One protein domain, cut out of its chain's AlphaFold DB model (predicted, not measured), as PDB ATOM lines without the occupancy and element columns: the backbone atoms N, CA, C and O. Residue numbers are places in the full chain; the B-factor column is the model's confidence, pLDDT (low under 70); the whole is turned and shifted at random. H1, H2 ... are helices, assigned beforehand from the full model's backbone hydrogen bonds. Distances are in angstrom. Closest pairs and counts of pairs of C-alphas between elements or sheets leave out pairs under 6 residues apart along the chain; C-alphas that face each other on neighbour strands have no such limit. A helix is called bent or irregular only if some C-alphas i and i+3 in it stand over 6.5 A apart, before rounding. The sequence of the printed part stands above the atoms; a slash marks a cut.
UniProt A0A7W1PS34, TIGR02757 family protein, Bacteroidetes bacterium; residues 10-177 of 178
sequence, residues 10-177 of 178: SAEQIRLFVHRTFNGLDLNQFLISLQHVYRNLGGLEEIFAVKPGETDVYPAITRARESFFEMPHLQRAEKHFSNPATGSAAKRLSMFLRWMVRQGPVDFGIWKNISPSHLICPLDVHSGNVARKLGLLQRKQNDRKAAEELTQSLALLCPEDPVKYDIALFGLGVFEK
ATOM      1  N   SER A  10     114.489 168.888 124.702       67.69
ATOM      2  CA  SER A  10     114.947 170.280 124.643       67.69
ATOM      3  C   SER A  10     116.129 170.574 125.576       67.69
ATOM      4  O   SER A  10     117.043 171.297 125.183       67.69
ATOM      5  N   ALA A  11     116.161 169.999 126.783       70.50
ATOM      6  CA  ALA A  11     117.274 170.167 127.719       70.50
ATOM      7  C   ALA A  11     118.561 169.505 127.198       70.50
ATOM      8  O   ALA A  11     119.648 170.071 127.324       70.50
ATOM      9  N   GLU A  12     118.443 168.343 126.553       73.38
ATOM     10  CA  GLU A  12     119.570 167.653 125.916       73.38
ATOM     11  C   GLU A  12     120.125 168.451 124.723       73.38
ATOM     12  O   GLU A  12     121.335 168.664 124.614       73.38
ATOM     13  N   GLN A  13     119.244 168.998 123.879       79.69
ATOM     14  CA  GLN A  13     119.636 169.860 122.758       79.69
ATOM     15  C   GLN A  13     120.365 171.131 123.213       79.69
ATOM     16  O   GLN A  13     121.362 171.516 122.601       79.69
ATOM     17  N   ILE A  14     119.911 171.765 124.300       81.75
ATOM     18  CA  ILE A  14     120.593 172.933 124.875       81.75
ATOM     19  C   ILE A  14     121.986 172.546 125.365       81.75
ATOM     20  O   ILE A  14     122.935 173.277 125.101       81.75
ATOM     21  N   ARG A  15     122.148 171.395 126.029       80.44
ATOM     22  CA  ARG A  15     123.460 170.946 126.529       80.44
ATOM     23  C   ARG A  15     124.480 170.740 125.407       80.44
ATOM     24  O   ARG A  15     125.644 171.088 125.589       80.44
ATOM     25  N   LEU A  16     124.047 170.219 124.259       89.56
ATOM     26  CA  LEU A  16     124.907 169.960 123.097       89.56
ATOM     27  C   LEU A  16     125.181 171.210 122.238       89.56
ATOM     28  O   LEU A  16     126.023 171.167 121.342       89.56
ATOM     29  N   PHE A  17     124.491 172.326 122.492       92.50
ATOM     30  CA  PHE A  17     124.623 173.540 121.694       92.50
ATOM     31  C   PHE A  17     126.018 174.169 121.808       92.50
ATOM     32  O   PHE A  17     126.510 174.447 122.904       92.50
ATOM     33  N   VAL A  18     126.632 174.476 120.664       94.38
ATOM     34  CA  VAL A  18     127.884 175.238 120.575       94.38
ATOM     35  C   VAL A  18     127.844 176.153 119.354       94.38
ATOM     36  O   VAL A  18     127.614 175.711 118.232       94.38
ATOM     37  N   HIS A  19     128.141 177.436 119.559       93.00
ATOM     38  CA  HIS A  19     128.425 178.389 118.494       93.00
ATOM     39  C   HIS A  19     129.640 179.249 118.857       93.00
ATOM     40  O   HIS A  19     129.568 180.176 119.670       93.00
ATOM     41  N   ARG A  20     130.773 178.974 118.200       93.50
ATOM     42  CA  ARG A  20     132.066 179.621 118.478       93.50
ATOM     43  C   ARG A  20     132.440 179.487 119.960       93.50
ATOM     44  O   ARG A  20     132.692 178.384 120.422       93.50
ATOM     45  N   THR A  21     132.496 180.594 120.700       94.19
ATOM     46  CA  THR A  21     132.888 180.614 122.118       94.19
ATOM     47  C   THR A  21     131.710 180.507 123.087       94.19
ATOM     48  O   THR A  21     131.955 180.448 124.293       94.19
ATOM     49  N   PHE A  22     130.475 180.525 122.573       95.56
ATOM     50  CA  PHE A  22     129.224 180.444 123.327       95.56
ATOM     51  C   PHE A  22     128.669 179.020 123.230       95.56
ATOM     52  O   PHE A  22     128.597 178.466 122.132       95.56
ATOM     53  N   ASN A  23     128.290 178.407 124.348       94.88
ATOM     54  CA  ASN A  23     127.770 177.037 124.363       94.88
ATOM     55  C   ASN A  23     126.545 176.864 125.267       94.88
ATOM     56  O   ASN A  23     126.037 177.826 125.834       94.88
ATOM     57  N   GLY A  24     126.074 175.625 125.395       94.44
ATOM     58  CA  GLY A  24     124.874 175.260 126.141       94.44
ATOM     59  C   GLY A  24     124.828 175.755 127.583       94.44
ATOM     60  O   GLY A  24     123.767 176.148 128.060       94.44
ATOM     61  N   LEU A  25     125.975 175.806 128.267       93.50
ATOM     62  CA  LEU A  25     126.049 176.345 129.628       93.50
ATOM     63  C   LEU A  25     125.791 177.856 129.647       93.50
ATOM     64  O   LEU A  25     125.072 178.343 130.517       93.50
ATOM     65  N   ASP A  26     126.349 178.584 128.676       95.12
ATOM     66  CA  ASP A  26     126.129 180.026 128.542       95.12
ATOM     67  C   ASP A  26     124.672 180.305 128.144       95.12
ATOM     68  O   ASP A  26     124.039 181.192 128.710       95.12
ATOM     69  N   LEU A  27     124.112 179.504 127.228       94.88
ATOM     70  CA  LEU A  27     122.709 179.599 126.817       94.88
ATOM     71  C   LEU A  27     121.764 179.394 128.000       94.88
ATOM     72  O   LEU A  27     120.890 180.225 128.230       94.88
ATOM     73  N   ASN A  28     121.957 178.316 128.761       93.62
ATOM     74  CA  ASN A  28     121.122 178.018 129.917       93.62
ATOM     75  C   ASN A  28     121.200 179.142 130.962       93.62
ATOM     76  O   ASN A  28     120.170 179.605 131.448       93.62
ATOM     77  N   GLN A  29     122.407 179.649 131.241       94.81
ATOM     78  CA  GLN A  29     122.582 180.794 132.131       94.81
ATOM     79  C   GLN A  29     121.820 182.028 131.633       94.81
ATOM     80  O   GLN A  29     121.129 182.670 132.417       94.81
ATOM     81  N   PHE A  30     121.913 182.352 130.340       96.38
ATOM     82  CA  PHE A  30     121.203 183.490 129.752       96.38
ATOM     83  C   PHE A  30     119.684 183.332 129.845       96.38
ATOM     84  O   PHE A  30     119.001 184.315 130.108       96.38
ATOM     85  N   LEU A  31     119.148 182.122 129.665       95.12
ATOM     86  CA  LEU A  31     117.714 181.862 129.814       95.12
ATOM     87  C   LEU A  31     117.245 182.056 131.261       95.12
ATOM     88  O   LEU A  31     116.199 182.666 131.474       95.12
ATOM     89  N   ILE A  32     118.025 181.598 132.244       95.62
ATOM     90  CA  ILE A  32     117.746 181.817 133.672       95.62
ATOM     91  C   ILE A  32     117.775 183.316 133.995       95.62
ATOM     92  O   ILE A  32     116.826 183.843 134.573       95.62
ATOM     93  N   SER A  33     118.823 184.020 133.562       97.56
ATOM     94  CA  SER A  33     118.963 185.468 133.738       97.56
ATOM     95  C   SER A  33     117.820 186.247 133.081       97.56
ATOM     96  O   SER A  33     117.240 187.135 133.700       97.56
ATOM     97  N   LEU A  34     117.432 185.895 131.852       97.75
ATOM     98  CA  LEU A  34     116.288 186.504 131.170       97.75
ATOM     99  C   LEU A  34     114.983 186.233 131.920       97.75
ATOM    100  O   LEU A  34     114.203 187.156 132.130       97.75
ATOM    101  N   GLN A  35     114.744 184.993 132.351       97.81
ATOM    102  CA  GLN A  35     113.559 184.658 133.136       97.81
ATOM    103  C   GLN A  35     113.480 185.509 134.408       97.81
ATOM    104  O   GLN A  35     112.409 186.031 134.716       97.81
ATOM    105  N   HIS A  36     114.597 185.673 135.117       97.88
ATOM    106  CA  HIS A  36     114.684 186.527 136.297       97.88
ATOM    107  C   HIS A  36     114.348 187.987 135.979       97.88
ATOM    108  O   HIS A  36     113.455 188.557 136.601       97.88
ATOM    109  N   VAL A  37     114.984 188.558 134.953       98.44
ATOM    110  CA  VAL A  37     114.745 189.940 134.513       98.44
ATOM    111  C   VAL A  37     113.267 190.181 134.192       98.44
ATOM    112  O   VAL A  37     112.683 191.161 134.650       98.44
ATOM    113  N   TYR A  38     112.633 189.278 133.444       98.12
ATOM    114  CA  TYR A  38     111.232 189.441 133.047       98.12
ATOM    115  C   TYR A  38     110.228 189.148 134.165       98.12
ATOM    116  O   TYR A  38     109.142 189.720 134.151       98.12
ATOM    117  N   ARG A  39     110.551 188.273 135.124       97.94
ATOM    118  CA  ARG A  39     109.643 187.956 136.239       97.94
ATOM    119  C   ARG A  39     109.751 188.937 137.399       97.94
ATOM    120  O   ARG A  39     108.746 189.181 138.055       97.94
ATOM    121  N   ASN A  40     110.946 189.472 137.649       98.12
ATOM    122  CA  ASN A  40     111.250 190.187 138.890       98.12
ATOM    123  C   ASN A  40     111.702 191.637 138.680       98.12
ATOM    124  O   ASN A  40     111.553 192.435 139.598       98.12
ATOM    125  N   LEU A  41     112.235 191.996 137.504       97.88
ATOM    126  CA  LEU A  41     112.877 193.301 137.269       97.88
ATOM    127  C   LEU A  41     112.168 194.173 136.221       97.88
ATOM    128  O   LEU A  41     112.744 195.142 135.745       97.88
ATOM    129  N   GLY A  42     110.941 193.831 135.823       96.81
ATOM    130  CA  GLY A  42     110.166 194.631 134.862       96.81
ATOM    131  C   GLY A  42     110.571 194.454 133.391       96.81
ATOM    132  O   GLY A  42     110.015 195.116 132.519       96.81
ATOM    133  N   GLY A  43     111.480 193.522 133.086       98.00
ATOM    134  CA  GLY A  43     111.894 193.207 131.716       98.00
ATOM    135  C   GLY A  43     113.129 193.968 131.234       98.00
ATOM    136  O   GLY A  43     113.793 194.687 131.978       98.00
ATOM    137  N   LEU A  44     113.482 193.758 129.960       98.00
ATOM    138  CA  LEU A  44     114.724 194.300 129.400       98.00
ATOM    139  C   LEU A  44     114.715 195.832 129.277       98.00
ATOM    140  O   LEU A  44     115.742 196.440 129.550       98.00
ATOM    141  N   GLU A  45     113.596 196.452 128.887       98.00
ATOM    142  CA  GLU A  45     113.522 197.921 128.770       98.00
ATOM    143  C   GLU A  45     113.838 198.596 130.108       98.00
ATOM    144  O   GLU A  45     114.613 199.547 130.148       98.00
ATOM    145  N   GLU A  46     113.310 198.037 131.201       97.88
ATOM    146  CA  GLU A  46     113.484 198.563 132.552       97.88
ATOM    147  C   GLU A  46     114.950 198.507 133.002       97.88
ATOM    148  O   GLU A  46     115.517 199.513 133.428       97.88
ATOM    149  N   ILE A  47     115.624 197.363 132.839       97.81
ATOM    150  CA  ILE A  47     117.028 197.247 133.267       97.81
ATOM    151  C   ILE A  47     117.992 198.081 132.406       97.81
ATOM    152  O   ILE A  47     119.082 198.420 132.868       97.81
ATOM    153  N   PHE A  48     117.606 198.421 131.170       98.12
ATOM    154  CA  PHE A  48     118.363 199.305 130.276       98.12
ATOM    155  C   PHE A  48     117.930 200.778 130.367       98.12
ATOM    156  O   PHE A  48     118.430 201.600 129.595       98.12
ATOM    157  N   ALA A  49     117.050 201.140 131.305       96.56
ATOM    158  CA  ALA A  49     116.586 202.510 131.459       96.56
ATOM    159  C   ALA A  49     117.730 203.475 131.825       96.56
ATOM    160  O   ALA A  49     118.560 203.227 132.717       96.56
ATOM    161  N   VAL A  50     117.738 204.614 131.132       97.06
ATOM    162  CA  VAL A  50     118.630 205.746 131.402       97.06
ATOM    163  C   VAL A  50     118.080 206.512 132.602       97.06
ATOM    164  O   VAL A  50     116.903 206.865 132.636       97.06
ATOM    165  N   LYS A  51     118.921 206.746 133.611       96.56
ATOM    166  CA  LYS A  51     118.528 207.433 134.849       96.56
ATOM    167  C   LYS A  51     118.755 208.947 134.748       96.56
ATOM    168  O   LYS A  51     119.595 209.390 133.965       96.56
ATOM    169  N   PRO A  52     118.060 209.763 135.565       95.31
ATOM    170  CA  PRO A  52     118.317 211.199 135.630       95.31
ATOM    171  C   PRO A  52     119.798 211.515 135.881       95.31
ATOM    172  O   PRO A  52     120.415 210.943 136.778       95.31
ATOM    173  N   GLY A  53     120.349 212.440 135.094       94.88
ATOM    174  CA  GLY A  53     121.761 212.835 135.149       94.88
ATOM    175  C   GLY A  53     122.688 212.031 134.231       94.88
ATOM    176  O   GLY A  53     123.848 212.404 134.082       94.88
ATOM    177  N   GLU A  54     122.198 210.970 133.592       96.00
ATOM    178  CA  GLU A  54     122.959 210.223 132.590       96.00
ATOM    179  C   GLU A  54     122.786 210.836 131.208       96.00
ATOM    180  O   GLU A  54     121.682 211.187 130.801       96.00
ATOM    181  N   THR A  55     123.892 210.959 130.484       95.38
ATOM    182  CA  THR A  55     123.925 211.569 129.150       95.38
ATOM    183  C   THR A  55     123.792 210.551 128.025       95.38
ATOM    184  O   THR A  55     123.527 210.927 126.888       95.38
ATOM    185  N   ASP A  56     123.995 209.268 128.324       97.12
ATOM    186  CA  ASP A  56     123.971 208.179 127.356       97.12
ATOM    187  C   ASP A  56     123.630 206.829 128.013       97.12
ATOM    188  O   ASP A  56     123.458 206.715 129.228       97.12
ATOM    189  N   VAL A  57     123.516 205.787 127.188       97.81
ATOM    190  CA  VAL A  57     123.145 204.429 127.608       97.81
ATOM    191  C   VAL A  57     124.276 203.601 128.232       97.81
ATOM    192  O   VAL A  57     124.010 202.492 128.698       97.81
ATOM    193  N   TYR A  58     125.537 204.042 128.262       97.94
ATOM    194  CA  TYR A  58     126.621 203.212 128.806       97.94
ATOM    195  C   TYR A  58     126.498 202.916 130.307       97.94
ATOM    196  O   TYR A  58     126.658 201.745 130.668       97.94
ATOM    197  N   PRO A  59     126.168 203.884 131.185       97.81
ATOM    198  CA  PRO A  59     125.847 203.588 132.579       97.81
ATOM    199  C   PRO A  59     124.693 202.585 132.716       97.81
ATOM    200  O   PRO A  59     124.771 201.656 133.526       97.81
ATOM    201  N   ALA A  60     123.657 202.721 131.881       97.69
ATOM    202  CA  ALA A  60     122.526 201.801 131.849       97.69
ATOM    203  C   ALA A  60     122.940 200.387 131.416       97.69
ATOM    204  O   ALA A  60     122.542 199.420 132.049       97.69
ATOM    205  N   ILE A  61     123.814 200.244 130.415       98.25
ATOM    206  CA  ILE A  61     124.360 198.941 130.007       98.25
ATOM    207  C   ILE A  61     125.142 198.278 131.151       98.25
ATOM    208  O   ILE A  61     125.018 197.068 131.351       98.25
ATOM    209  N   THR A  62     125.950 199.039 131.896       97.94
ATOM    210  CA  THR A  62     126.691 198.496 133.044       97.94
ATOM    211  C   THR A  62     125.737 197.998 134.133       97.94
ATOM    212  O   THR A  62     125.887 196.861 134.574       97.94
ATOM    213  N   ARG A  63     124.694 198.762 134.483       97.81
ATOM    214  CA  ARG A  63     123.662 198.302 135.434       97.81
ATOM    215  C   ARG A  63     122.846 197.121 134.925       97.81
ATOM    216  O   ARG A  63     122.543 196.208 135.690       97.81
ATOM    217  N   ALA A  64     122.488 197.126 133.644       98.19
ATOM    218  CA  ALA A  64     121.751 196.036 133.020       98.19
ATOM    219  C   ALA A  64     122.545 194.735 133.125       98.19
ATOM    220  O   ALA A  64     121.984 193.699 133.461       98.19
ATOM    221  N   ARG A  65     123.865 194.793 132.903       98.00
ATOM    222  CA  ARG A  65     124.760 193.652 133.107       98.00
ATOM    223  C   ARG A  65     124.741 193.162 134.554       98.00
ATOM    224  O   ARG A  65     124.638 191.958 134.760       98.00
ATOM    225  N   GLU A  66     124.878 194.063 135.527       97.56
ATOM    226  CA  GLU A  66     124.855 193.711 136.955       97.56
ATOM    227  C   GLU A  66     123.540 193.011 137.318       97.56
ATOM    228  O   GLU A  66     123.562 191.917 137.870       97.56
ATOM    229  N   SER A  67     122.412 193.577 136.885       98.00
ATOM    230  CA  SER A  67     121.070 193.019 137.097       98.00
ATOM    231  C   SER A  67     120.883 191.668 136.389       98.00
ATOM    232  O   SER A  67     120.283 190.738 136.918       98.00
ATOM    233  N   PHE A  68     121.436 191.513 135.180       98.06
ATOM    234  CA  PHE A  68     121.364 190.268 134.408       98.06
ATOM    235  C   PHE A  68     122.117 189.112 135.089       98.06
ATOM    236  O   PHE A  68     121.756 187.948 134.919       98.06
ATOM    237  N   PHE A  69     123.155 189.421 135.867       97.44
ATOM    238  CA  PHE A  69     123.993 188.451 136.570       97.44
ATOM    239  C   PHE A  69     123.880 188.563 138.103       97.44
ATOM    240  O   PHE A  69     124.768 188.102 138.816       97.44
ATOM    241  N   GLU A  70     122.791 189.128 138.636       95.94
ATOM    242  CA  GLU A  70     122.633 189.290 140.091       95.94
ATOM    243  C   GLU A  70     122.373 187.960 140.818       95.94
ATOM    244  O   GLU A  70     122.771 187.773 141.967       95.94
ATOM    245  N   MET A  71     121.737 187.001 140.137       95.25
ATOM    246  CA  MET A  71     121.565 185.642 140.645       95.25
ATOM    247  C   MET A  71     122.882 184.851 140.569       95.25
ATOM    248  O   MET A  71     123.717 185.134 139.705       95.25
ATOM    249  N   PRO A  72     123.066 183.799 141.398       96.75
ATOM    250  CA  PRO A  72     124.199 182.887 141.262       96.75
ATOM    251  C   PRO A  72     124.334 182.373 139.824       96.75
ATOM    252  O   PRO A  72     123.394 181.804 139.267       96.75
ATOM    253  N   HIS A  73     125.505 182.581 139.223       96.00
ATOM    254  CA  HIS A  73     125.714 182.342 137.800       96.00
ATOM    255  C   HIS A  73     127.128 181.848 137.481       96.00
ATOM    256  O   HIS A  73     128.056 181.927 138.289       96.00
ATOM    257  N   LEU A  74     127.305 181.347 136.258       94.69
ATOM    258  CA  LEU A  74     128.609 180.944 135.739       94.69
ATOM    259  C   LEU A  74     129.442 182.157 135.299       94.69
ATOM    260  O   LEU A  74     129.111 182.817 134.316       94.69
ATOM    261  N   GLN A  75     130.602 182.358 135.928       95.75
ATOM    262  CA  GLN A  75     131.561 183.433 135.611       95.75
ATOM    263  C   GLN A  75     132.009 183.474 134.140       95.75
ATOM    264  O   GLN A  75     132.382 184.509 133.606       95.75
ATOM    265  N   ARG A  76     131.962 182.349 133.426       94.94
ATOM    266  CA  ARG A  76     132.293 182.328 131.995       94.94
ATOM    267  C   ARG A  76     131.213 182.943 131.100       94.94
ATOM    268  O   ARG A  76     131.555 183.403 130.012       94.94
ATOM    269  N   ALA A  77     129.952 182.945 131.534       95.56
ATOM    270  CA  ALA A  77     128.831 183.466 130.754       95.56
ATOM    271  C   ALA A  77     128.907 184.997 130.640       95.56
ATOM    272  O   ALA A  77     128.543 185.582 129.621       95.56
ATOM    273  N   GLU A  78     129.484 185.635 131.655       95.69
ATOM    274  CA  GLU A  78     129.714 187.070 131.748       95.69
ATOM    275  C   GLU A  78     130.441 187.674 130.537       95.69
ATOM    276  O   GLU A  78     130.146 188.807 130.156       95.69
ATOM    277  N   LYS A  79     131.362 186.951 129.884       93.94
ATOM    278  CA  LYS A  79     132.101 187.466 128.711       93.94
ATOM    279  C   LYS A  79     131.209 187.707 127.481       93.94
ATOM    280  O   LYS A  79     131.640 188.343 126.520       93.94
ATOM    281  N   HIS A  80     129.993 187.157 127.477       95.12
ATOM    282  CA  HIS A  80     129.051 187.236 126.358       95.12
ATOM    283  C   HIS A  80     128.104 188.435 126.429       95.12
ATOM    284  O   HIS A  80     127.453 188.757 125.438       95.12
ATOM    285  N   PHE A  81     128.079 189.128 127.563       96.19
ATOM    286  CA  PHE A  81     127.420 190.415 127.736       96.19
ATOM    287  C   PHE A  81     128.530 191.477 127.794       96.19
ATOM    288  O   PHE A  81     129.520 191.285 128.488       96.19
ATOM    289  N   SER A  82     128.467 192.570 127.035       94.81
ATOM    290  CA  SER A  82     129.554 193.570 127.060       94.81
ATOM    291  C   SER A  82     129.488 194.457 128.311       94.81
ATOM    292  O   SER A  82     128.401 194.727 128.806       94.81
ATOM    293  N   ASN A  83     130.637 194.937 128.806       95.31
ATOM    294  CA  ASN A  83     130.701 195.906 129.906       95.31
ATOM    295  C   ASN A  83     131.455 197.182 129.471       95.31
ATOM    296  O   ASN A  83     132.680 197.144 129.353       95.31
ATOM    297  N   PRO A  84     130.770 198.313 129.237       94.88
ATOM    298  CA  PRO A  84     131.421 199.591 128.941       94.88
ATOM    299  C   PRO A  84     132.356 200.077 130.056       94.88
ATOM    300  O   PRO A  84     133.326 200.781 129.771       94.88
ATOM    301  N   ALA A  85     132.124 199.689 131.316       94.38
ATOM    302  CA  ALA A  85     132.976 200.084 132.440       94.38
ATOM    303  C   ALA A  85     134.421 199.561 132.317       94.38
ATOM    304  O   ALA A  85     135.334 200.157 132.880       94.38
ATOM    305  N   THR A  86     134.659 198.504 131.530       93.94
ATOM    306  CA  THR A  86     136.009 197.985 131.241       93.94
ATOM    307  C   THR A  86     136.621 198.559 129.954       93.94
ATOM    308  O   THR A  86     137.629 198.056 129.465       93.94
ATOM    309  N   GLY A  87     136.021 199.609 129.380       93.88
ATOM    310  CA  GLY A  87     136.504 200.284 128.167       93.88
ATOM    311  C   GLY A  87     136.004 199.681 126.850       93.88
ATOM    312  O   GLY A  87     136.402 200.138 125.778       93.88
ATOM    313  N   SER A  88     135.113 198.686 126.890       94.25
ATOM    314  CA  SER A  88     134.485 198.135 125.685       94.25
ATOM    315  C   SER A  88     133.632 199.183 124.961       94.25
ATOM    316  O   SER A  88     132.830 199.862 125.593       94.25
ATOM    317  N   ALA A  89     133.706 199.232 123.626       95.62
ATOM    318  CA  ALA A  89     132.761 200.003 122.806       95.62
ATOM    319  C   ALA A  89     131.313 199.476 122.895       95.62
ATOM    320  O   ALA A  89     130.388 200.124 122.411       95.62
ATOM    321  N   ALA A  90     131.113 198.271 123.451       97.00
ATOM    322  CA  ALA A  90     129.817 197.617 123.627       97.00
ATOM    323  C   ALA A  90     128.943 197.559 122.356       97.00
ATOM    324  O   ALA A  90     127.722 197.459 122.439       97.00
ATOM    325  N   LYS A  91     129.574 197.526 121.172       96.12
ATOM    326  CA  LYS A  91     128.932 197.631 119.849       96.12
ATOM    327  C   LYS A  91     127.675 196.778 119.676       96.12
ATOM    328  O   LYS A  91     126.705 197.236 119.088       96.12
ATOM    329  N   ARG A  92     127.679 195.528 120.156       96.06
ATOM    330  CA  ARG A  92     126.512 194.631 120.034       96.06
ATOM    331  C   ARG A  92     125.316 195.122 120.848       96.06
ATOM    332  O   ARG A  92     124.199 195.053 120.354       96.06
ATOM    333  N   LEU A  93     125.554 195.622 122.057       97.69
ATOM    334  CA  LEU A  93     124.501 196.189 122.893       97.69
ATOM    335  C   LEU A  93     124.059 197.551 122.362       97.69
ATOM    336  O   LEU A  93     122.863 197.790 122.301       97.69
ATOM    337  N   SER A  94     124.977 198.384 121.863       97.81
ATOM    338  CA  SER A  94     124.609 199.623 121.164       97.81
ATOM    339  C   SER A  94     123.720 199.354 119.940       97.81
ATOM    340  O   SER A  94     122.707 200.021 119.774       97.81
ATOM    341  N   MET A  95     124.038 198.340 119.119       97.12
ATOM    342  CA  MET A  95     123.177 197.899 118.005       97.12
ATOM    343  C   MET A  95     121.802 197.439 118.493       97.12
ATOM    344  O   MET A  95     120.789 197.828 117.924       97.12
ATOM    345  N   PHE A  96     121.769 196.600 119.532       98.00
ATOM    346  CA  PHE A  96     120.520 196.108 120.103       98.00
ATOM    347  C   PHE A  96     119.650 197.270 120.591       98.00
ATOM    348  O   PHE A  96     118.509 197.390 120.164       98.00
ATOM    349  N   LEU A  97     120.204 198.182 121.393       98.19
ATOM    350  CA  LEU A  97     119.490 199.363 121.879       98.19
ATOM    351  C   LEU A  97     119.011 200.253 120.731       98.19
ATOM    352  O   LEU A  97     117.871 200.703 120.760       98.19
ATOM    353  N   ARG A  98     119.824 200.440 119.683       97.62
ATOM    354  CA  ARG A  98     119.413 201.154 118.467       97.62
ATOM    355  C   ARG A  98     118.147 200.548 117.864       97.62
ATOM    356  O   ARG A  98     117.210 201.293 117.601       97.62
ATOM    357  N   TRP A  99     118.102 199.225 117.688       97.75
ATOM    358  CA  TRP A  99     116.923 198.528 117.163       97.75
ATOM    359  C   TRP A  99     115.705 198.659 118.074       97.75
ATOM    360  O   TRP A  99     114.594 198.814 117.579       97.75
ATOM    361  N   MET A 100     115.889 198.573 119.391       98.44
ATOM    362  CA  MET A 100     114.764 198.589 120.327       98.44
ATOM    363  C   MET A 100     114.174 199.990 120.508       98.44
ATOM    364  O   MET A 100     112.959 200.116 120.628       98.44
ATOM    365  N   VAL A 101     115.016 201.025 120.501       98.19
ATOM    366  CA  VAL A 101     114.643 202.411 120.819       98.19
ATOM    367  C   VAL A 101     114.258 203.219 119.579       98.19
ATOM    368  O   VAL A 101     113.239 203.908 119.584       98.19
ATOM    369  N   ARG A 102     115.048 203.160 118.497       97.50
ATOM    370  CA  ARG A 102     114.764 203.955 117.290       97.50
ATOM    371  C   ARG A 102     113.652 203.307 116.483       97.50
ATOM    372  O   ARG A 102     113.580 202.090 116.377       97.50
ATOM    373  N   GLN A 103     112.817 204.136 115.870       94.75
ATOM    374  CA  GLN A 103     111.808 203.691 114.917       94.75
ATOM    375  C   GLN A 103     112.301 203.956 113.495       94.75
ATOM    376  O   GLN A 103     112.712 205.072 113.174       94.75
ATOM    377  N   GLY A 104     112.256 202.946 112.629       90.31
ATOM    378  CA  GLY A 104     112.700 203.095 111.248       90.31
ATOM    379  C   GLY A 104     112.479 201.840 110.408       90.31
ATOM    380  O   GLY A 104     111.932 200.857 110.896       90.31
ATOM    381  N   PRO A 105     112.926 201.830 109.142       88.50
ATOM    382  CA  PRO A 105     112.732 200.688 108.244       88.50
ATOM    383  C   PRO A 105     113.449 199.410 108.712       88.50
ATOM    384  O   PRO A 105     113.080 198.317 108.296       88.50
ATOM    385  N   VAL A 106     114.476 199.545 109.560       91.19
ATOM    386  CA  VAL A 106     115.277 198.428 110.092       91.19
ATOM    387  C   VAL A 106     115.275 198.345 111.622       91.19
ATOM    388  O   VAL A 106     115.826 197.395 112.170       91.19
ATOM    389  N   ASP A 107     114.720 199.346 112.308       96.88
ATOM    390  CA  ASP A 107     114.725 199.453 113.769       96.88
ATOM    391  C   ASP A 107     113.276 199.284 114.276       96.88
ATOM    392  O   ASP A 107     112.349 199.880 113.725       96.88
ATOM    393  N   PHE A 108     113.069 198.454 115.305       97.12
ATOM    394  CA  PHE A 108     111.746 198.067 115.810       97.12
ATOM    395  C   PHE A 108     111.012 199.208 116.522       97.12
ATOM    396  O   PHE A 108     109.796 199.334 116.388       97.12
ATOM    397  N   GLY A 109     111.732 200.016 117.306       97.00
ATOM    398  CA  GLY A 109     111.173 201.161 118.029       97.00
ATOM    399  C   GLY A 109     110.106 200.794 119.059       97.00
ATOM    400  O   GLY A 109     109.150 201.549 119.240       97.00
ATOM    401  N   ILE A 110     110.226 199.627 119.693       97.62
ATOM    402  CA  ILE A 110     109.259 199.125 120.678       97.62
ATOM    403  C   ILE A 110     109.480 199.686 122.086       97.62
ATOM    404  O   ILE A 110     108.532 199.715 122.861       97.62
ATOM    405  N   TRP A 111     110.685 200.163 122.403       97.88
ATOM    406  CA  TRP A 111     110.995 200.809 123.680       97.88
ATOM    407  C   TRP A 111     110.780 202.312 123.572       97.88
ATOM    408  O   TRP A 111     111.266 202.952 122.638       97.88
ATOM    409  N   LYS A 112     110.024 202.869 124.516       94.75
ATOM    410  CA  LYS A 112     109.577 204.271 124.509       94.75
ATOM    411  C   LYS A 112     110.159 205.082 125.660       94.75
ATOM    412  O   LYS A 112     110.124 206.308 125.602       94.75
ATOM    413  N   ASN A 113     110.731 204.418 126.662       94.12
ATOM    414  CA  ASN A 113     111.255 205.066 127.863       94.12
ATOM    415  C   ASN A 113     112.711 205.538 127.721       94.12
ATOM    416  O   ASN A 113     113.265 206.132 128.642       94.12
ATOM    417  N   ILE A 114     113.346 205.294 126.571       97.31
ATOM    418  CA  ILE A 114     114.717 205.719 126.277       97.31
ATOM    419  C   ILE A 114     114.680 206.628 125.048       97.31
ATOM    420  O   ILE A 114     114.145 206.252 124.010       97.31
ATOM    421  N   SER A 115     115.261 207.825 125.153       97.31
ATOM    422  CA  SER A 115     115.398 208.736 124.011       97.31
ATOM    423  C   SER A 115     116.478 208.255 123.029       97.31
ATOM    424  O   SER A 115     117.560 207.860 123.482       97.31
ATOM    425  N   PRO A 116     116.262 208.357 121.700       97.88
ATOM    426  CA  PRO A 116     117.312 208.153 120.703       97.88
ATOM    427  C   PRO A 116     118.564 209.015 120.924       97.88
ATOM    428  O   PRO A 116     119.665 208.567 120.606       97.88
ATOM    429  N   SER A 117     118.416 210.201 121.522       97.88
ATOM    430  CA  SER A 117     119.532 211.099 121.846       97.88
ATOM    431  C   SER A 117     120.529 210.515 122.856       97.88
ATOM    432  O   SER A 117     121.690 210.913 122.855       97.88
ATOM    433  N   HIS A 118     120.120 209.540 123.680       98.25
ATOM    434  CA  HIS A 118     121.008 208.851 124.628       98.25
ATOM    435  C   HIS A 118     121.779 207.682 123.998       98.25
ATOM    436  O   HIS A 118     122.636 207.073 124.644       98.25
ATOM    437  N   LEU A 119     121.446 207.286 122.768       98.44
ATOM    438  CA  LEU A 119     122.061 206.124 122.142       98.44
ATOM    439  C   LEU A 119     123.505 206.413 121.731       98.44
ATOM    440  O   LEU A 119     123.847 207.503 121.284       98.44
ATOM    441  N   ILE A 120     124.335 205.374 121.798       98.31
ATOM    442  CA  ILE A 120     125.708 205.407 121.299       98.31
ATOM    443  C   ILE A 120     125.774 204.761 119.917       98.31
ATOM    444  O   ILE A 120     125.231 203.672 119.709       98.31
ATOM    445  N   CYS A 121     126.486 205.401 118.986       97.62
ATOM    446  CA  CYS A 121     126.715 204.867 117.650       97.62
ATOM    447  C   CYS A 121     127.426 203.501 117.736       97.62
ATOM    448  O   CYS A 121     128.501 203.405 118.339       97.62
ATOM    449  N   PRO A 122     126.875 202.430 117.138       96.44
ATOM    450  CA  PRO A 122     127.498 201.114 117.169       96.44
ATOM    451  C   PRO A 122     128.813 201.061 116.375       96.44
ATOM    452  O   PRO A 122     128.846 200.783 115.180       96.44
ATOM    453  N   LEU A 123     129.934 201.300 117.054       95.50
ATOM    454  CA  LEU A 123     131.237 201.415 116.402       95.50
ATOM    455  C   LEU A 123     131.779 200.058 115.916       95.50
ATOM    456  O   LEU A 123     132.327 199.267 116.687       95.50
ATOM    457  N   ASP A 124     131.642 199.805 114.617       91.75
ATOM    458  CA  ASP A 124     132.275 198.694 113.903       91.75
ATOM    459  C   ASP A 124     133.652 199.085 113.324       91.75
ATOM    460  O   ASP A 124     133.983 200.266 113.217       91.75
ATOM    461  N   VAL A 125     134.456 198.099 112.908       91.44
ATOM    462  CA  VAL A 125     135.727 198.341 112.208       91.44
ATOM    463  C   VAL A 125     135.499 199.124 110.916       91.44
ATOM    464  O   VAL A 125     136.208 200.101 110.675       91.44
ATOM    465  N   HIS A 126     134.500 198.744 110.116       90.75
ATOM    466  CA  HIS A 126     134.214 199.431 108.854       90.75
ATOM    467  C   HIS A 126     133.685 200.848 109.094       90.75
ATOM    468  O   HIS A 126     134.272 201.804 108.587       90.75
ATOM    469  N   SER A 127     132.656 200.998 109.937       91.94
ATOM    470  CA  SER A 127     132.091 202.310 110.283       91.94
ATOM    471  C   SER A 127     133.142 203.238 110.899       91.94
ATOM    472  O   SER A 127     133.208 204.413 110.551       91.94
ATOM    473  N   GLY A 128     134.022 202.714 111.760       95.25
ATOM    474  CA  GLY A 128     135.113 203.486 112.357       95.25
ATOM    475  C   GLY A 128     136.151 203.957 111.336       95.25
ATOM    476  O   GLY A 128     136.647 205.076 111.438       95.25
ATOM    477  N   ASN A 129     136.471 203.144 110.326       94.69
ATOM    478  CA  ASN A 129     137.384 203.550 109.253       94.69
ATOM    479  C   ASN A 129     136.782 204.655 108.380       94.69
ATOM    480  O   ASN A 129     137.464 205.638 108.090       94.69
ATOM    481  N   VAL A 130     135.507 204.522 108.009       95.56
ATOM    482  CA  VAL A 130     134.775 205.550 107.257       95.56
ATOM    483  C   VAL A 130     134.703 206.849 108.059       95.56
ATOM    484  O   VAL A 130     135.072 207.903 107.548       95.56
ATOM    485  N   ALA A 131     134.326 206.779 109.338       96.94
ATOM    486  CA  ALA A 131     134.254 207.946 110.212       96.94
ATOM    487  C   ALA A 131     135.592 208.696 110.314       96.94
ATOM    488  O   ALA A 131     135.607 209.924 110.275       96.94
ATOM    489  N   ARG A 132     136.721 207.975 110.384       97.00
ATOM    490  CA  ARG A 132     138.065 208.583 110.384       97.00
ATOM    491  C   ARG A 132     138.397 209.283 109.076       97.00
ATOM    492  O   ARG A 132     138.897 210.402 109.098       97.00
ATOM    493  N   LYS A 133     138.093 208.654 107.938       95.38
ATOM    494  CA  LYS A 133     138.283 209.266 106.612       95.38
ATOM    495  C   LYS A 133     137.443 210.535 106.438       95.38
ATOM    496  O   LYS A 133     137.903 211.478 105.808       95.38
ATOM    497  N   LEU A 134     136.249 210.569 107.029       96.00
ATOM    498  CA  LEU A 134     135.360 211.733 107.039       96.00
ATOM    499  C   LEU A 134     135.723 212.787 108.103       96.00
ATOM    500  O   LEU A 134     135.058 213.813 108.187       96.00
ATOM    501  N   GLY A 135     136.739 212.544 108.936       96.62
ATOM    502  CA  GLY A 135     137.143 213.454 110.012       96.62
ATOM    503  C   GLY A 135     136.214 213.476 111.235       96.62
ATOM    504  O   GLY A 135     136.440 214.276 112.138       96.62
ATOM    505  N   LEU A 136     135.213 212.589 111.300       97.62
ATOM    506  CA  LEU A 136     134.245 212.484 112.405       97.62
ATOM    507  C   LEU A 136     134.813 211.778 113.645       97.62
ATOM    508  O   LEU A 136     134.250 211.888 114.731       97.62
ATOM    509  N   LEU A 137     135.895 211.017 113.471       98.00
ATOM    510  CA  LEU A 137     136.566 210.250 114.518       98.00
ATOM    511  C   LEU A 137     138.081 210.368 114.335       98.00
ATOM    512  O   LEU A 137     138.589 210.102 113.253       98.00
ATOM    513  N   GLN A 138     138.819 210.713 115.384       97.62
ATOM    514  CA  GLN A 138     140.281 210.825 115.365       97.62
ATOM    515  C   GLN A 138     140.948 209.658 116.097       97.62
ATOM    516  O   GLN A 138     142.016 209.182 115.693       97.62
ATOM    517  N   ARG A 139     140.325 209.148 117.167       97.56
ATOM    518  CA  ARG A 139     140.878 208.035 117.945       97.56
ATOM    519  C   ARG A 139     141.089 206.789 117.085       97.56
ATOM    520  O   ARG A 139     140.189 206.327 116.386       97.56
ATOM    521  N   LYS A 140     142.286 206.197 117.169       94.81
ATOM    522  CA  LYS A 140     142.679 205.012 116.380       94.81
ATOM    523  C   LYS A 140     142.074 203.704 116.897       94.81
ATOM    524  O   LYS A 140     141.797 202.809 116.108       94.81
ATOM    525  N   GLN A 141     141.906 203.575 118.212       94.94
ATOM    526  CA  GLN A 141     141.315 202.388 118.833       94.94
ATOM    527  C   GLN A 141     139.796 202.376 118.626       94.94
ATOM    528  O   GLN A 141     139.176 203.431 118.581       94.94
ATOM    529  N   ASN A 142     139.192 201.189 118.532       94.44
ATOM    530  CA  ASN A 142     137.734 201.015 118.519       94.44
ATOM    531  C   ASN A 142     137.245 200.631 119.922       94.44
ATOM    532  O   ASN A 142     136.819 199.502 120.164       94.44
ATOM    533  N   ASP A 143     137.385 201.556 120.863       95.94
ATOM    534  CA  ASP A 143     136.986 201.384 122.257       95.94
ATOM    535  C   ASP A 143     135.820 202.312 122.625       95.94
ATOM    536  O   ASP A 143     135.276 203.020 121.776       95.94
ATOM    537  N   ARG A 144     135.425 202.285 123.901       96.56
ATOM    538  CA  ARG A 144     134.359 203.132 124.448       96.56
ATOM    539  C   ARG A 144     134.509 204.604 124.051       96.56
ATOM    540  O   ARG A 144     133.561 205.205 123.562       96.56
ATOM    541  N   LYS A 145     135.717 205.154 124.207       97.56
ATOM    542  CA  LYS A 145     135.997 206.571 123.950       97.56
ATOM    543  C   LYS A 145     135.823 206.926 122.478       97.56
ATOM    544  O   LYS A 145     135.342 208.004 122.170       97.56
ATOM    545  N   ALA A 146     136.195 206.023 121.572       97.94
ATOM    546  CA  ALA A 146     135.993 206.236 120.142       97.94
ATOM    547  C   ALA A 146     134.506 206.237 119.761       97.94
ATOM    548  O   ALA A 146     134.094 206.998 118.890       97.94
ATOM    549  N   ALA A 147     133.694 205.393 120.402       97.94
ATOM    550  CA  ALA A 147     132.254 205.376 120.167       97.94
ATOM    551  C   ALA A 147     131.575 206.644 120.719       97.94
ATOM    552  O   ALA A 147     130.720 207.212 120.040       97.94
ATOM    553  N   GLU A 148     131.990 207.121 121.897       98.00
ATOM    554  CA  GLU A 148     131.557 208.407 122.466       98.00
ATOM    555  C   GLU A 148     131.952 209.579 121.553       98.00
ATOM    556  O   GLU A 148     131.091 210.371 121.182       98.00
ATOM    557  N   GLU A 149     133.216 209.645 121.117       98.38
ATOM    558  CA  GLU A 149     133.730 210.682 120.209       98.38
ATOM    559  C   GLU A 149     132.944 210.724 118.893       98.38
ATOM    560  O   GLU A 149     132.454 211.779 118.491       98.38
ATOM    561  N   LEU A 150     132.758 209.569 118.245       98.44
ATOM    562  CA  LEU A 150     131.961 209.486 117.023       98.44
ATOM    563  C   LEU A 150     130.522 209.955 117.264       98.44
ATOM    564  O   LEU A 150     129.984 210.727 116.475       98.44
ATOM    565  N   THR A 151     129.893 209.504 118.351       98.38
ATOM    566  CA  THR A 151     128.506 209.872 118.669       98.38
ATOM    567  C   THR A 151     128.372 211.377 118.903       98.38
ATOM    568  O   THR A 151     127.430 211.980 118.399       98.38
ATOM    569  N   GLN A 152     129.335 212.002 119.583       98.25
ATOM    570  CA  GLN A 152     129.369 213.452 119.788       98.25
ATOM    571  C   GLN A 152     129.498 214.214 118.465       98.25
ATOM    572  O   GLN A 152     128.739 215.151 118.232       98.25
ATOM    573  N   SER A 153     130.383 213.780 117.562       98.31
ATOM    574  CA  SER A 153     130.495 214.367 116.219       98.31
ATOM    575  C   SER A 153     129.184 214.267 115.433       98.31
ATOM    576  O   SER A 153     128.786 215.215 114.762       98.31
ATOM    577  N   LEU A 154     128.479 213.136 115.532       98.25
ATOM    578  CA  LEU A 154     127.179 212.943 114.883       98.25
ATOM    579  C   LEU A 154     126.064 213.776 115.533       98.25
ATOM    580  O   LEU A 154     125.163 214.244 114.834       98.25
ATOM    581  N   ALA A 155     126.138 214.014 116.843       98.06
ATOM    582  CA  ALA A 155     125.185 214.852 117.565       98.06
ATOM    583  C   ALA A 155     125.247 216.325 117.125       98.06
ATOM    584  O   ALA A 155     124.230 217.011 117.179       98.06
ATOM    585  N   LEU A 156     126.387 216.796 116.600       97.94
ATOM    586  CA  LEU A 156     126.486 218.120 115.964       97.94
ATOM    587  C   LEU A 156     125.603 218.241 114.711       97.94
ATOM    588  O   LEU A 156     125.203 219.343 114.345       97.94
ATOM    589  N   LEU A 157     125.306 217.119 114.045       97.25
ATOM    590  CA  LEU A 157     124.471 217.069 112.843       97.25
ATOM    591  C   LEU A 157     122.996 216.820 113.180       97.25
ATOM    592  O   LEU A 157     122.104 217.351 112.519       97.25
ATOM    593  N   CYS A 158     122.727 215.979 114.181       97.38
ATOM    594  CA  CYS A 158     121.378 215.690 114.654       97.38
ATOM    595  C   CYS A 158     121.403 215.313 116.144       97.38
ATOM    596  O   CYS A 158     121.607 214.139 116.455       97.38
ATOM    597  N   PRO A 159     121.192 216.271 117.062       97.44
ATOM    598  CA  PRO A 159     121.299 216.012 118.500       97.44
ATOM    599  C   PRO A 159     120.188 215.097 119.032       97.44
ATOM    600  O   PRO A 159     120.422 214.315 119.947       97.44
ATOM    601  N   GLU A 160     118.997 215.145 118.428       97.62
ATOM    602  CA  GLU A 160     117.846 214.329 118.845       97.62
ATOM    603  C   GLU A 160     117.969 212.850 118.448       97.62
ATOM    604  O   GLU A 160     117.373 211.984 119.080       97.62
ATOM    605  N   ASP A 161     118.738 212.546 117.395       97.25
ATOM    606  CA  ASP A 161     118.994 211.173 116.945       97.25
ATOM    607  C   ASP A 161     120.372 211.060 116.256       97.25
ATOM    608  O   ASP A 161     120.455 210.947 115.024       97.25
ATOM    609  N   PRO A 162     121.477 211.083 117.028       97.25
ATOM    610  CA  PRO A 162     122.829 211.006 116.474       97.25
ATOM    611  C   PRO A 162     123.098 209.669 115.774       97.25
ATOM    612  O   PRO A 162     123.872 209.585 114.822       97.25
ATOM    613  N   VAL A 163     122.453 208.590 116.225       96.88
ATOM    614  CA  VAL A 163     122.754 207.223 115.778       96.88
ATOM    615  C   VAL A 163     122.113 206.889 114.426       96.88
ATOM    616  O   VAL A 163     122.486 205.899 113.793       96.88
ATOM    617  N   LYS A 164     121.228 207.741 113.892       95.44
ATOM    618  CA  LYS A 164     120.644 207.547 112.552       95.44
ATOM    619  C   LYS A 164     121.668 207.419 111.426       95.44
ATOM    620  O   LYS A 164     121.385 206.788 110.409       95.44
ATOM    621  N   TYR A 165     122.852 208.001 111.606       95.31
ATOM    622  CA  TYR A 165     123.920 207.988 110.608       95.31
ATOM    623  C   TYR A 165     124.714 206.674 110.570       95.31
ATOM    624  O   TYR A 165     125.471 206.464 109.625       95.31
ATOM    625  N   ASP A 166     124.523 205.763 111.532       93.81
ATOM    626  CA  ASP A 166     125.229 204.473 111.588       93.81
ATOM    627  C   ASP A 166     125.053 203.655 110.296       93.81
ATOM    628  O   ASP A 166     126.020 203.138 109.738       93.81
ATOM    629  N   ILE A 167     123.832 203.617 109.748       90.12
ATOM    630  CA  ILE A 167     123.538 202.908 108.492       90.12
ATOM    631  C   ILE A 167     124.333 203.502 107.322       90.12
ATOM    632  O   ILE A 167     124.853 202.753 106.498       90.12
ATOM    633  N   ALA A 168     124.457 204.831 107.255       91.19
ATOM    634  CA  ALA A 168     125.211 205.504 106.200       91.19
ATOM    635  C   ALA A 168     126.720 205.248 106.336       91.19
ATOM    636  O   ALA A 168     127.371 204.903 105.351       91.19
ATOM    637  N   LEU A 169     127.267 205.342 107.555       92.44
ATOM    638  CA  LEU A 169     128.680 205.045 107.824       92.44
ATOM    639  C   LEU A 169     129.030 203.594 107.479       92.44
ATOM    640  O   LEU A 169     130.074 203.333 106.881       92.44
ATOM    641  N   PHE A 170     128.147 202.654 107.818       88.50
ATOM    642  CA  PHE A 170     128.310 201.252 107.454       88.50
ATOM    643  C   PHE A 170     128.201 201.039 105.935       88.50
ATOM    644  O   PHE A 170     129.055 200.381 105.340       88.50
ATOM    645  N   GLY A 171     127.180 201.621 105.298       85.50
ATOM    646  CA  GLY A 171     126.912 201.461 103.869       85.50
ATOM    647  C   GLY A 171     128.048 201.972 102.983       85.50
ATOM    648  O   GLY A 171     128.488 201.253 102.087       85.50
ATOM    649  N   LEU A 172     128.592 203.155 103.286       84.81
ATOM    650  CA  LEU A 172     129.749 203.714 102.574       84.81
ATOM    651  C   LEU A 172     130.968 202.780 102.631       84.81
ATOM    652  O   LEU A 172     131.677 202.610 101.642       84.81
ATOM    653  N   GLY A 173     131.205 202.131 103.773       78.00
ATOM    654  CA  GLY A 173     132.352 201.239 103.939       78.00
ATOM    655  C   GLY A 173     132.214 199.916 103.183       78.00
ATOM    656  O   GLY A 173     133.202 199.404 102.659       78.00
ATOM    657  N   VAL A 174     131.006 199.349 103.138       76.00
ATOM    658  CA  VAL A 174     130.763 198.027 102.538       76.00
ATOM    659  C   VAL A 174     130.524 198.111 101.032       76.00
ATOM    660  O   VAL A 174     131.038 197.274 100.292       76.00
ATOM    661  N   PHE A 175     129.756 199.101 100.573       75.12
ATOM    662  CA  PHE A 175     129.279 199.151  99.189       75.12
ATOM    663  C   PHE A 175     130.121 200.063  98.296       75.12
ATOM    664  O   PHE A 175     130.379 199.708  97.149       75.12
ATOM    665  N   GLU A 176     130.631 201.175  98.829       72.88
ATOM    666  CA  GLU A 176     131.333 202.188  98.024       72.88
ATOM    667  C   GLU A 176     132.863 202.016  98.010       72.88
ATOM    668  O   GLU A 176     133.571 202.814  97.401       72.88
ATOM    669  N   LYS A 177     133.405 200.978  98.674       68.38
ATOM    670  CA  LYS A 177     134.861 200.766  98.871       68.38
ATOM    671  C   LYS A 177     135.595 202.037  99.346       68.38
ATOM    672  O   LYS A 177     136.746 202.262  98.967       68.38
TER     673      LYS A 177
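What this domain is: This is residues 10 to 177 of the 178 residues of the protein "TIGR02757 family protein" of Bacteroidetes bacterium (UniProt A0A7W1PS34). Two groups of helices sit at the two ends of the long axis, with H6 alone in the middle between them. In one group the long helix H2 has H1 at its beginning, H5 and H4 at its side and H3 near its end; in the other, H7 and H8 both pack crosswise on H9. The long unnamed stretch 102 to 124 leads from H6 to the second group. The printed part has 168 residues with nine named helices, H1 to H9 in order, and no named strand; its class is all helix. It is compact, with a radius of gyration of the C-alphas of 17.0 A, and spans 50 by 36 by 31 A.

Where its parts are: H2, the longest helix, covers residues 24 to 40 and 23.9 A, from C-alpha 24 at (124.874, 175.260, 126.141) to C-alpha 40 at (111.250, 190.187, 138.890). Before it is H1, residues 10 to 16. After it come H3, residues 44 to 47; H4, residues 58 to 68, 15.1 A long; H5, residues 77 to 80; and H6, residues 91 to 101, 15.1 A long. H7 is residues 125 to 133, H8 residues 144 to 155, 16.4 A long, and H9 residues 162 to 175, 21.9 A long, ending at C-alpha 175 at (129.279, 199.151, 99.189). H9 is irregular, but only just: C-alphas 164 and 167 are 6.8 A apart.

How they stand to each other: H2 touches H1 with residues 24 to 28 alone, at a steep tilt of 45 degrees, opposite ways; the closest C-alphas, of Arg 15 and Gly 24, are 4.6 A apart. With residues 33 to 37 alone H2 touches H4, about perpendicular at 80 degrees, the C-alphas of Ser 33 and Phe 68 being closest at 5.4 A. H5 touches H2 at Ala 77 and Asp 26, the closest C-alphas, 4.9 A apart. H2 and H3 only just touch, and only at the corner, with 3 pairs of C-alphas within 8 A, the closest being Val 37 and Leu 44 at 6.7 A. H3 touches H4, with the C-alphas of Ile 47 and Ala 64 closest at 4.9 A. H6 is close to but not clearly touching H4, its closest C-alphas, Leu 93 and Ile 61, 7.6 A apart, and likewise H9, with Arg 98 and Val 163 at 7.4 A. H9 touches H7 at 82 degrees, about perpendicular, closest at the C-alphas of Ser 127 and Phe 170, 4.8 A. Residues 151 to 155 of H8 touch residues 162 to 165 of H9, about perpendicular at 76 degrees, closest at Ala 155 and Pro 162, whose C-alphas are 4.6 A apart. H2 is apart from H7, H8 and H9. Each O i to N i+4 pair is within hydrogen-bond range in H1, H2, H4, H6, H7 and H8, and 6 of 10 are in H9; H3 and H5 are too short for such a pair.

The domain as a whole: The two C-alphas farthest apart, of Glu 12 and Leu 156, are 51.9 A apart. The printed part has no cut. The link from H6 to H7, with 23 residues, is long. Mean pLDDT of the printed part is 94.6; residues 10 and 177 are under 70.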